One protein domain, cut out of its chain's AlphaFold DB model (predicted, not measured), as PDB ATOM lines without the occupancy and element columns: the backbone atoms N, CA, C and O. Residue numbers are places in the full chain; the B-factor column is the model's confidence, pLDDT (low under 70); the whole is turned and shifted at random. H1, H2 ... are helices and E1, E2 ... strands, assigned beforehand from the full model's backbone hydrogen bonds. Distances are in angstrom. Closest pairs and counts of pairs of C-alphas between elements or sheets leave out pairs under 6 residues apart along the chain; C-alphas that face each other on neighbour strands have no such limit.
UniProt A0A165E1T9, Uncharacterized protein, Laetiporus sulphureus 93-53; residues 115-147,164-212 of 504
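AT A GLANCE: This is residues 115 to 147 and 164 to 212 of the 504 residues of an uncharacterized protein of Laetiporus sulphureus 93-53 (UniProt A0A165E1T9). Little regular structure: a flat model made largely of loops, with H1 and H2 packed together towards one end, E1, H3 and H4 beyond them, and residues 204 to 211 sticking out. The 82 printed residues, with H1, H2, E1, H3, H4 in order, are mostly helix by class, though named elements hold only 26. It is only just compact, close to loose (radius of gyration of the C-alphas 14.1 A), spanning 39 by 32 by 17 A.

HOW THE PARTS SIT: H1 (115 to 118) touches H2 (135 to 143), closest C-alphas Thr 117 and Ala 138, 5.8 A. E1 (166 to 169) pairs with no named strand. H3 (171 to 174) touches H4 (191 to 195), closest C-alphas Val 174 and Val 191, 5.5 A. H2 and H4 are close but not clearly touching, C-alphas Leu 137 and Leu 193 at 6.9 A. Every O i to N i+4 pair is within hydrogen-bond range in H2 and H4; H1 and H3 are too short for one.

IN THESE COORDINATES: H1 begins at C-alpha 115 (141.420, 128.602, 50.463); H2 measures 12.3 A; H4 ends at C-alpha 195 (161.682, 136.956, 48.560).

THE WHOLE: Residues 148 to 163 are not printed; C-alphas 147 and 164 are 6.9 A apart. Links H1 to H2 and H3 to H4 are long. pLDDT is under 70 at 145 to 147 and 164 to 166.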
ATOM      1  N   HIS A 115     142.710 128.279  51.068       95.56
ATOM      2  CA  HIS A 115     141.420 128.602  50.463       95.56
ATOM      3  C   HIS A 115     141.604 129.372  49.161       95.56
ATOM      4  O   HIS A 115     140.983 129.018  48.168       95.56
ATOM      5  N   TYR A 116     142.512 130.347  49.147       96.19
ATOM      6  CA  TYR A 116     142.795 131.149  47.962       96.19
ATOM      7  C   TYR A 116     143.303 130.293  46.798       96.19
ATOM      8  O   TYR A 116     142.767 130.382  45.697       96.19
ATOM      9  N   THR A 117     144.262 129.399  47.063       92.62
ATOM     10  CA  THR A 117     144.764 128.441  46.070       92.62
ATOM     11  C   THR A 117     143.665 127.479  45.615       92.62
ATOM     12  O   THR A 117     143.447 127.308  44.419       92.62
ATOM     13  N   LYS A 118     142.918 126.874  46.551       93.31
ATOM     14  CA  LYS A 118     141.870 125.889  46.230       93.31
ATOM     15  C   LYS A 118     140.725 126.486  45.408       93.31
ATOM     16  O   LYS A 118     140.212 125.826  44.511       93.31
ATOM     17  N   ASN A 119     140.327 127.715  45.716       95.50
ATOM     18  CA  ASN A 119     139.190 128.381  45.088       95.50
ATOM     19  C   ASN A 119     139.611 129.295  43.927       95.50
ATOM     20  O   ASN A 119     138.823 130.143  43.522       95.50
ATOM     21  N   ARG A 120     140.846 129.155  43.418       94.38
ATOM     22  CA  ARG A 120     141.370 129.913  42.269       94.38
ATOM     23  C   ARG A 120     141.207 131.430  42.418       94.38
ATOM     24  O   ARG A 120     140.677 132.100  41.539       94.38
ATOM     25  N   GLY A 121     141.681 131.966  43.541       95.19
ATOM     26  CA  GLY A 121     141.724 133.410  43.775       95.19
ATOM     27  C   GLY A 121     140.676 133.938  44.750       95.19
ATOM     28  O   GLY A 121     140.522 135.150  44.880       95.19
ATOM     29  N   TRP A 122     139.964 133.057  45.458       97.44
ATOM     30  CA  TRP A 122     138.956 133.465  46.435       97.44
ATOM     31  C   TRP A 122     139.223 132.915  47.840       97.44
ATOM     32  O   TRP A 122     139.413 131.717  48.055       97.44
ATOM     33  N   CYS A 123     139.198 133.796  48.838       98.12
ATOM     34  CA  CYS A 123     139.325 133.434  50.245       98.12
ATOM     35  C   CYS A 123     138.216 134.115  51.055       98.12
ATOM     36  O   CYS A 123     138.056 135.329  50.928       98.12
ATOM     37  N   PRO A 124     137.505 133.392  51.941       97.31
ATOM     38  CA  PRO A 124     136.417 133.970  52.736       97.31
ATOM     39  C   PRO A 124     136.881 135.061  53.712       97.31
ATOM     40  O   PRO A 124     136.064 135.849  54.168       97.31
ATOM     41  N   LEU A 125     138.179 135.112  54.037       97.31
ATOM     42  CA  LEU A 125     138.768 136.150  54.893       97.31
ATOM     43  C   LEU A 125     139.207 137.402  54.115       97.31
ATOM     44  O   LEU A 125     139.658 138.362  54.733       97.31
ATOM     45  N   GLY A 126     139.134 137.389  52.779       96.25
ATOM     46  CA  GLY A 126     139.585 138.503  51.942       96.25
ATOM     47  C   GLY A 126     141.015 138.945  52.272       96.25
ATOM     48  O   GLY A 126     141.885 138.125  52.564       96.25
ATOM     49  N   ASP A 127     141.263 140.249  52.282       94.56
ATOM     50  CA  ASP A 127     142.595 140.799  52.561       94.56
ATOM     51  C   ASP A 127     143.022 140.680  54.029       94.56
ATOM     52  O   ASP A 127     144.204 140.824  54.351       94.56
ATOM     53  N   GLU A 128     142.097 140.363  54.931       94.19
ATOM     54  CA  GLU A 128     142.404 140.157  56.348       94.19
ATOM     55  C   GLU A 128     143.007 138.776  56.621       94.19
ATOM     56  O   GLU A 128     143.401 138.471  57.745       94.19
ATOM     57  N   CYS A 129     143.136 137.932  55.596       95.62
ATOM     58  CA  CYS A 129     143.789 136.645  55.732       95.62
ATOM     59  C   CYS A 129     145.274 136.792  56.116       95.62
ATOM     60  O   CYS A 129     146.052 137.511  55.482       95.62
ATOM     61  N   ASN A 130     145.695 136.010  57.114       94.44
ATOM     62  CA  ASN A 130     147.083 135.956  57.591       94.44
ATOM     63  C   ASN A 130     148.036 135.252  56.606       94.44
ATOM     64  O   ASN A 130     149.229 135.129  56.887       94.44
ATOM     65  N   TYR A 131     147.515 134.752  55.486       95.12
ATOM     66  CA  TYR A 131     148.218 133.959  54.484       95.12
ATOM     67  C   TYR A 131     148.331 134.727  53.158       95.12
ATOM     68  O   TYR A 131     147.638 135.715  52.933       95.12
ATOM     69  N   ILE A 132     149.235 134.292  52.285       95.00
ATOM     70  CA  ILE A 132     149.519 134.945  51.003       95.00
ATOM     71  C   ILE A 132     148.388 134.645  50.010       95.00
ATOM     72  O   ILE A 132     148.016 133.482  49.826       95.00
ATOM     73  N   HIS A 133     147.868 135.699  49.377       96.00
ATOM     74  CA  HIS A 133     146.850 135.676  48.321       96.00
ATOM     75  C   HIS A 133     147.460 136.081  46.973       96.00
ATOM     76  O   HIS A 133     147.064 137.076  46.378       96.00
ATOM     77  N   ASP A 134     148.463 135.335  46.515       94.94
ATOM     78  CA  ASP A 134     149.065 135.529  45.195       94.94
ATOM     79  C   ASP A 134     148.803 134.278  44.351       94.94
ATOM     80  O   ASP A 134     149.259 133.183  44.686       94.94
ATOM     81  N   LEU A 135     148.004 134.446  43.295       94.31
ATOM     82  CA  LEU A 135     147.627 133.380  42.366       94.31
ATOM     83  C   LEU A 135     148.851 132.837  41.631       94.31
ATOM     84  O   LEU A 135     149.020 131.627  41.565       94.31
ATOM     85  N   LYS A 136     149.753 133.714  41.178       94.00
ATOM     86  CA  LYS A 136     150.958 133.301  40.447       94.00
ATOM     87  C   LYS A 136     151.868 132.469  41.341       94.00
ATOM     88  O   LYS A 136     152.398 131.446  40.924       94.00
ATOM     89  N   LEU A 137     152.010 132.893  42.598       92.69
ATOM     90  CA  LEU A 137     152.788 132.164  43.596       92.69
ATOM     91  C   LEU A 137     152.156 130.800  43.924       92.69
ATOM     92  O   LEU A 137     152.869 129.829  44.169       92.69
ATOM     93  N   ALA A 138     150.823 130.730  43.933       90.31
ATOM     94  CA  ALA A 138     150.086 129.495  44.153       90.31
ATOM     95  C   ALA A 138     150.226 128.513  42.981       90.31
ATOM     96  O   ALA A 138     150.468 127.334  43.233       90.31
ATOM     97  N   ASP A 139     150.125 128.988  41.740       90.50
ATOM     98  CA  ASP A 139     150.266 128.163  40.536       90.50
ATOM     99  C   ASP A 139     151.679 127.570  40.450       90.50
ATOM    100  O   ASP A 139     151.839 126.357  40.337       90.50
ATOM    101  N   LEU A 140     152.712 128.386  40.677       89.50
ATOM    102  CA  LEU A 140     154.102 127.914  40.708       89.50
ATOM    103  C   LEU A 140     154.379 126.929  41.850       89.50
ATOM    104  O   LEU A 140     155.169 126.000  41.701       89.50
ATOM    105  N   ALA A 141     153.733 127.112  43.005       84.75
ATOM    106  CA  ALA A 141     153.852 126.171  44.113       84.75
ATOM    107  C   ALA A 141     153.155 124.830  43.829       84.75
ATOM    108  O   ALA A 141     153.573 123.811  44.379       84.75
ATOM    109  N   LEU A 142     152.105 124.824  43.000       82.75
ATOM    110  CA  LEU A 142     151.450 123.603  42.519       82.75
ATOM    111  C   LEU A 142     152.274 122.909  41.425       82.75
ATOM    112  O   LEU A 142     152.281 121.681  41.372       82.75
ATOM    113  N   GLU A 143     152.969 123.677  40.585       84.06
ATOM    114  CA  GLU A 143     153.826 123.169  39.507       84.06
ATOM    115  C   GLU A 143     155.177 122.621  39.989       84.06
ATOM    116  O   GLU A 143     155.782 121.817  39.277       84.06
ATOM    117  N   ASP A 144     155.665 123.002  41.181       77.81
ATOM    118  CA  ASP A 144     156.917 122.463  41.738       77.81
ATOM    119  C   ASP A 144     156.790 120.935  41.907       77.81
ATOM    120  O   ASP A 144     156.173 120.417  42.844       77.81
ATOM    121  N   ALA A 145     157.379 120.217  40.943       51.12
ATOM    122  CA  ALA A 145     157.184 118.802  40.616       51.12
ATOM    123  C   ALA A 145     157.419 117.816  41.774       51.12
ATOM    124  O   ALA A 145     157.062 116.640  41.686       51.12
ATOM    125  N   ARG A 146     157.970 118.285  42.897       63.06
ATOM    126  CA  ARG A 146     158.085 117.509  44.137       63.06
ATOM    127  C   ARG A 146     156.744 117.260  44.827       63.06
ATOM    128  O   ARG A 146     156.643 116.298  45.582       63.06
ATOM    129  N   PHE A 147     155.716 118.061  44.544       57.03
ATOM    130  CA  PHE A 147     154.335 117.775  44.951       57.03
ATOM    131  C   PHE A 147     153.600 116.855  43.980       57.03
ATOM    132  O   PHE A 147     152.734 116.087  44.396       57.03
ATOM    133  N   GLY A 164     157.809 118.237  51.993       52.75
ATOM    134  CA  GLY A 164     156.789 119.014  51.280       52.75
ATOM    135  C   GLY A 164     155.384 119.012  51.891       52.75
ATOM    136  O   GLY A 164     154.592 119.869  51.534       52.75
ATOM    137  N   SER A 165     155.040 118.182  52.885       57.72
ATOM    138  CA  SER A 165     153.666 118.191  53.454       57.72
ATOM    139  C   SER A 165     153.227 119.555  54.037       57.72
ATOM    140  O   SER A 165     152.032 119.811  54.239       57.72
ATOM    141  N   LYS A 166     154.189 120.426  54.358       66.12
ATOM    142  CA  LYS A 166     153.953 121.759  54.906       66.12
ATOM    143  C   LYS A 166     154.000 122.780  53.772       66.12
ATOM    144  O   LYS A 166     155.025 122.963  53.134       66.12
ATOM    145  N   GLN A 167     152.899 123.502  53.593       72.88
ATOM    146  CA  GLN A 167     152.713 124.532  52.558       72.88
ATOM    147  C   GLN A 167     153.546 125.810  52.751       72.88
ATOM    148  O   GLN A 167     153.382 126.778  52.014       72.88
ATOM    149  N   SER A 168     154.390 125.858  53.778       87.06
ATOM    150  CA  SER A 168     155.333 126.953  53.975       87.06
ATOM    151  C   SER A 168     156.621 126.646  53.220       87.06
ATOM    152  O   SER A 168     157.203 125.570  53.408       87.06
ATOM    153  N   HIS A 169     157.094 127.601  52.427       91.56
ATOM    154  CA  HIS A 169     158.416 127.527  51.820       91.56
ATOM    155  C   HIS A 169     159.522 127.595  52.874       91.56
ATOM    156  O   HIS A 169     159.351 128.111  53.980       91.56
ATOM    157  N   CYS A 170     160.673 127.035  52.529       93.25
ATOM    158  CA  CYS A 170     161.872 127.052  53.338       93.25
ATOM    159  C   CYS A 170     162.508 128.439  53.259       93.25
ATOM    160  O   CYS A 170     163.086 128.808  52.237       93.25
ATOM    161  N   TRP A 171     162.436 129.206  54.345       95.31
ATOM    162  CA  TRP A 171     163.022 130.549  54.390       95.31
ATOM    163  C   TRP A 171     164.535 130.525  54.176       95.31
ATOM    164  O   TRP A 171     165.057 131.341  53.424       95.31
ATOM    165  N   ALA A 172     165.217 129.537  54.763       95.69
ATOM    166  CA  ALA A 172     166.648 129.352  54.567       95.69
ATOM    167  C   ALA A 172     166.982 129.080  53.094       95.69
ATOM    168  O   ALA A 172     167.976 129.591  52.603       95.69
ATOM    169  N   TYR A 173     166.151 128.330  52.362       95.94
ATOM    170  CA  TYR A 173     166.394 128.070  50.939       95.94
ATOM    171  C   TYR A 173     166.222 129.329  50.096       95.94
ATOM    172  O   TYR A 173     167.086 129.635  49.284       95.94
ATOM    173  N   VAL A 174     165.158 130.102  50.342       96.06
ATOM    174  CA  VAL A 174     164.931 131.373  49.635       96.06
ATOM    175  C   VAL A 174     166.061 132.377  49.881       96.06
ATOM    176  O   VAL A 174     166.349 133.210  49.032       96.06
ATOM    177  N   GLN A 175     166.742 132.265  51.020       96.56
ATOM    178  CA  GLN A 175     167.915 133.070  51.364       96.56
ATOM    179  C   GLN A 175     169.254 132.459  50.919       96.56
ATOM    180  O   GLN A 175     170.295 133.050  51.191       96.56
ATOM    181  N   GLY A 176     169.254 131.291  50.266       96.69
ATOM    182  CA  GLY A 176     170.472 130.596  49.825       96.69
ATOM    183  C   GLY A 176     171.262 129.891  50.939       96.69
ATOM    184  O   GLY A 176     172.418 129.539  50.739       96.69
ATOM    185  N   LEU A 177     170.657 129.684  52.112       97.06
ATOM    186  CA  LEU A 177     171.277 129.112  53.317       97.06
ATOM    187  C   LEU A 177     170.879 127.650  53.589       97.06
ATOM    188  O   LEU A 177     171.435 127.008  54.479       97.06
ATOM    189  N   CYS A 178     169.871 127.114  52.895       96.38
ATOM    190  CA  CYS A 178     169.446 125.729  53.104       96.38
ATOM    191  C   CYS A 178     170.270 124.761  52.249       96.38
ATOM    192  O   CYS A 178     170.180 124.786  51.025       96.38
ATOM    193  N   HIS A 179     170.977 123.842  52.905       96.06
ATOM    194  CA  HIS A 179     171.728 122.757  52.255       96.06
ATOM    195  C   HIS A 179     171.105 121.368  52.477       96.06
ATOM    196  O   HIS A 179     171.674 120.349  52.088       96.06
ATOM    197  N   VAL A 180     169.938 121.299  53.129       93.88
ATOM    198  CA  VAL A 180     169.271 120.029  53.441       93.88
ATOM    199  C   VAL A 180     168.598 119.491  52.177       93.88
ATOM    200  O   VAL A 180     167.660 120.107  51.673       93.88
ATOM    201  N   LYS A 181     169.066 118.336  51.682       87.44
ATOM    202  CA  LYS A 181     168.518 117.669  50.484       87.44
ATOM    203  C   LYS A 181     167.045 117.294  50.670       87.44
ATOM    204  O   LYS A 181     166.214 117.636  49.838       87.44
ATOM    205  N   ASP A 182     166.731 116.708  51.822       86.12
ATOM    206  CA  ASP A 182     165.377 116.295  52.203       86.12
ATOM    207  C   ASP A 182     164.743 117.303  53.166       86.12
ATOM    208  O   ASP A 182     164.278 116.968  54.260       86.12
ATOM    209  N   CYS A 183     164.793 118.586  52.802       88.44
ATOM    210  CA  CYS A 183     164.207 119.629  53.630       88.44
ATOM    211  C   CYS A 183     162.694 119.388  53.786       88.44
ATOM    212  O   CYS A 183     161.990 119.198  52.791       88.44
ATOM    213  N   PRO A 184     162.139 119.439  55.013       86.88
ATOM    214  CA  PRO A 184     160.705 119.237  55.223       86.88
ATOM    215  C   PRO A 184     159.836 120.376  54.660       86.88
ATOM    216  O   PRO A 184     158.607 120.268  54.676       86.88
ATOM    217  N   TYR A 185     160.457 121.466  54.208       89.31
ATOM    218  CA  TYR A 185     159.824 122.672  53.687       89.31
ATOM    219  C   TYR A 185     160.038 122.797  52.175       89.31
ATOM    220  O   TYR A 185     161.035 122.317  51.641       89.31
ATOM    221  N   LEU A 186     159.128 123.490  51.491       88.81
ATOM    222  CA  LEU A 186     159.188 123.679  50.039       88.81
ATOM    223  C   LEU A 186     160.401 124.533  49.618       88.81
ATOM    224  O   LEU A 186     160.645 125.589  50.198       88.81
ATOM    225  N   HIS A 187     161.140 124.103  48.597       91.06
ATOM    226  CA  HIS A 187     162.275 124.827  48.006       91.06
ATOM    227  C   HIS A 187     161.872 125.414  46.642       91.06
ATOM    228  O   HIS A 187     162.209 124.815  45.627       91.06
ATOM    229  N   PRO A 188     161.145 126.539  46.580       90.56
ATOM    230  CA  PRO A 188     160.535 127.003  45.334       90.56
ATOM    231  C   PRO A 188     161.567 127.208  44.218       90.56
ATOM    232  O   PRO A 188     162.644 127.745  44.467       90.56
ATOM    233  N   ILE A 189     161.221 126.816  42.990       90.81
ATOM    234  CA  ILE A 189     162.067 127.036  41.803       90.81
ATOM    235  C   ILE A 189     162.205 128.544  41.522       90.81
ATOM    236  O   ILE A 189     163.313 129.048  41.360       90.81
ATOM    237  N   ALA A 190     161.088 129.278  41.547       93.25
ATOM    238  CA  ALA A 190     161.047 130.732  41.388       93.25
ATOM    239  C   ALA A 190     161.284 131.443  42.733       93.25
ATOM    240  O   ALA A 190     160.353 131.933  43.377       93.25
ATOM    241  N   VAL A 191     162.531 131.425  43.208       94.50
ATOM    242  CA  VAL A 191     162.923 131.966  44.523       94.50
ATOM    243  C   VAL A 191     162.559 133.446  44.677       94.50
ATOM    244  O   VAL A 191     162.093 133.862  45.739       94.50
ATOM    245  N   ASP A 192     162.734 134.226  43.614       95.44
ATOM    246  CA  ASP A 192     162.524 135.672  43.532       95.44
ATOM    247  C   ASP A 192     161.113 136.114  43.942       95.44
ATOM    248  O   ASP A 192     160.951 137.106  44.659       95.44
ATOM    249  N   LEU A 193     160.094 135.332  43.588       94.38
ATOM    250  CA  LEU A 193     158.707 135.628  43.944       94.38
ATOM    251  C   LEU A 193     158.431 135.430  45.443       94.38
ATOM    252  O   LEU A 193     157.587 136.113  46.025       94.38
ATOM    253  N   PHE A 194     159.181 134.549  46.108       94.69
ATOM    254  CA  PHE A 194     159.049 134.302  47.547       94.69
ATOM    255  C   PHE A 194     159.872 135.268  48.406       94.69
ATOM    256  O   PHE A 194     159.641 135.346  49.617       94.69
ATOM    257  N   ILE A 195     160.801 136.033  47.824       96.12
ATOM    258  CA  ILE A 195     161.682 136.956  48.560       96.12
ATOM    259  C   ILE A 195     160.872 137.983  49.366       96.12
ATOM    260  O   ILE A 195     161.097 138.139  50.568       96.12
ATOM    261  N   ARG A 196     159.844 138.591  48.754       94.81
ATOM    262  CA  ARG A 196     158.972 139.599  49.396       94.81
ATOM    263  C   ARG A 196     158.137 139.043  50.553       94.81
ATOM    264  O   ARG A 196     157.665 139.793  51.406       94.81
ATOM    265  N   HIS A 197     157.953 137.727  50.588       94.88
ATOM    266  CA  HIS A 197     157.204 137.011  51.621       94.88
ATOM    267  C   HIS A 197     158.108 136.311  52.637       94.88
ATOM    268  O   HIS A 197     157.617 135.665  53.566       94.88
ATOM    269  N   THR A 198     159.426 136.426  52.474       95.88
ATOM    270  CA  THR A 198     160.412 135.783  53.337       95.88
ATOM    271  C   THR A 198     160.949 136.799  54.338       95.88
ATOM    272  O   THR A 198     161.385 137.880  53.939       95.88
ATOM    273  N   PRO A 199     160.912 136.493  55.642       95.62
ATOM    274  CA  PRO A 199     161.366 137.430  56.656       95.62
ATOM    275  C   PRO A 199     162.883 137.623  56.632       95.62
ATOM    276  O   PRO A 199     163.637 136.671  56.436       95.62
ATOM    277  N   CYS A 200     163.344 138.851  56.872       95.94
ATOM    278  CA  CYS A 200     164.771 139.151  56.959       95.94
ATOM    279  C   CYS A 200     165.376 138.590  58.255       95.94
ATOM    280  O   CYS A 200     164.963 138.982  59.346       95.94
ATOM    281  N   LEU A 201     166.401 137.738  58.144       94.50
ATOM    282  CA  LEU A 201     167.136 137.224  59.312       94.50
ATOM    283  C   LEU A 201     167.986 138.290  60.015       94.50
ATOM    284  O   LEU A 201     168.297 138.137  61.189       94.50
ATOM    285  N   ALA A 202     168.365 139.359  59.308       95.44
ATOM    286  CA  ALA A 202     169.165 140.437  59.880       95.44
ATOM    287  C   ALA A 202     168.328 141.443  60.688       95.44
ATOM    288  O   ALA A 202     168.899 142.306  61.343       95.44
ATOM    289  N   TRP A 203     166.992 141.371  60.652       93.81
ATOM    290  CA  TRP A 203     166.133 142.248  61.451       93.81
ATOM    291  C   TRP A 203     166.253 141.908  62.953       93.81
ATOM    292  O   TRP A 203     166.273 140.723  63.287       93.81
ATOM    293  N   PRO A 204     166.318 142.889  63.880       93.50
ATOM    294  CA  PRO A 204     166.113 144.339  63.716       93.50
ATOM    295  C   PRO A 204     167.331 145.135  63.216       93.50
ATOM    296  O   PRO A 204     167.202 146.313  62.913       93.50
ATOM    297  N   ASN A 205     168.489 144.496  63.064       96.06
ATOM    298  CA  ASN A 205     169.768 145.129  62.723       96.06
ATOM    299  C   ASN A 205     170.039 145.208  61.206       96.06
ATOM    300  O   ASN A 205     171.188 145.299  60.773       96.06
ATOM    301  N   CYS A 206     169.002 145.121  60.370       96.50
ATOM    302  CA  CYS A 206     169.182 145.103  58.924       96.50
ATOM    303  C   CYS A 206     169.591 146.494  58.421       96.50
ATOM    304  O   CYS A 206     168.773 147.412  58.388       96.50
ATOM    305  N   THR A 207     170.831 146.633  57.949       97.19
ATOM    306  CA  THR A 207     171.369 147.900  57.419       97.19
ATOM    307  C   THR A 207     170.691 148.361  56.131       97.19
ATOM    308  O   THR A 207     170.724 149.542  55.805       97.19
ATOM    309  N   LYS A 208     170.034 147.446  55.406       97.06
ATOM    310  CA  LYS A 208     169.302 147.771  54.174       97.06
ATOM    311  C   LYS A 208     167.992 148.516  54.444       97.06
ATOM    312  O   LYS A 208     167.441 149.106  53.517       97.06
ATOM    313  N   GLY A 209     167.473 148.491  55.677       93.38
ATOM    314  CA  GLY A 209     166.245 149.199  56.044       93.38
ATOM    315  C   GLY A 209     165.074 148.870  55.107       93.38
ATOM    316  O   GLY A 209     164.761 147.702  54.887       93.38
ATOM    317  N   ALA A 210     164.442 149.895  54.532       91.06
ATOM    318  CA  ALA A 210     163.336 149.739  53.581       91.06
ATOM    319  C   ALA A 210     163.757 149.190  52.201       91.06
ATOM    320  O   ALA A 210     162.910 148.694  51.466       91.06
ATOM    321  N   LEU A 211     165.050 149.241  51.857       95.88
ATOM    322  CA  LEU A 211     165.603 148.677  50.617       95.88
ATOM    323  C   LEU A 211     165.954 147.188  50.758       95.88
ATOM    324  O   LEU A 211     166.500 146.577  49.838       95.88
ATOM    325  N   CYS A 212     165.692 146.589  51.923       96.69
ATOM    326  CA  CYS A 212     165.869 145.160  52.101       96.69
ATOM    327  C   CYS A 212     164.895 144.414  51.178       96.69
ATOM    328  O   CYS A 212     163.693 144.663  51.246       96.69
TER     329      CYS A 212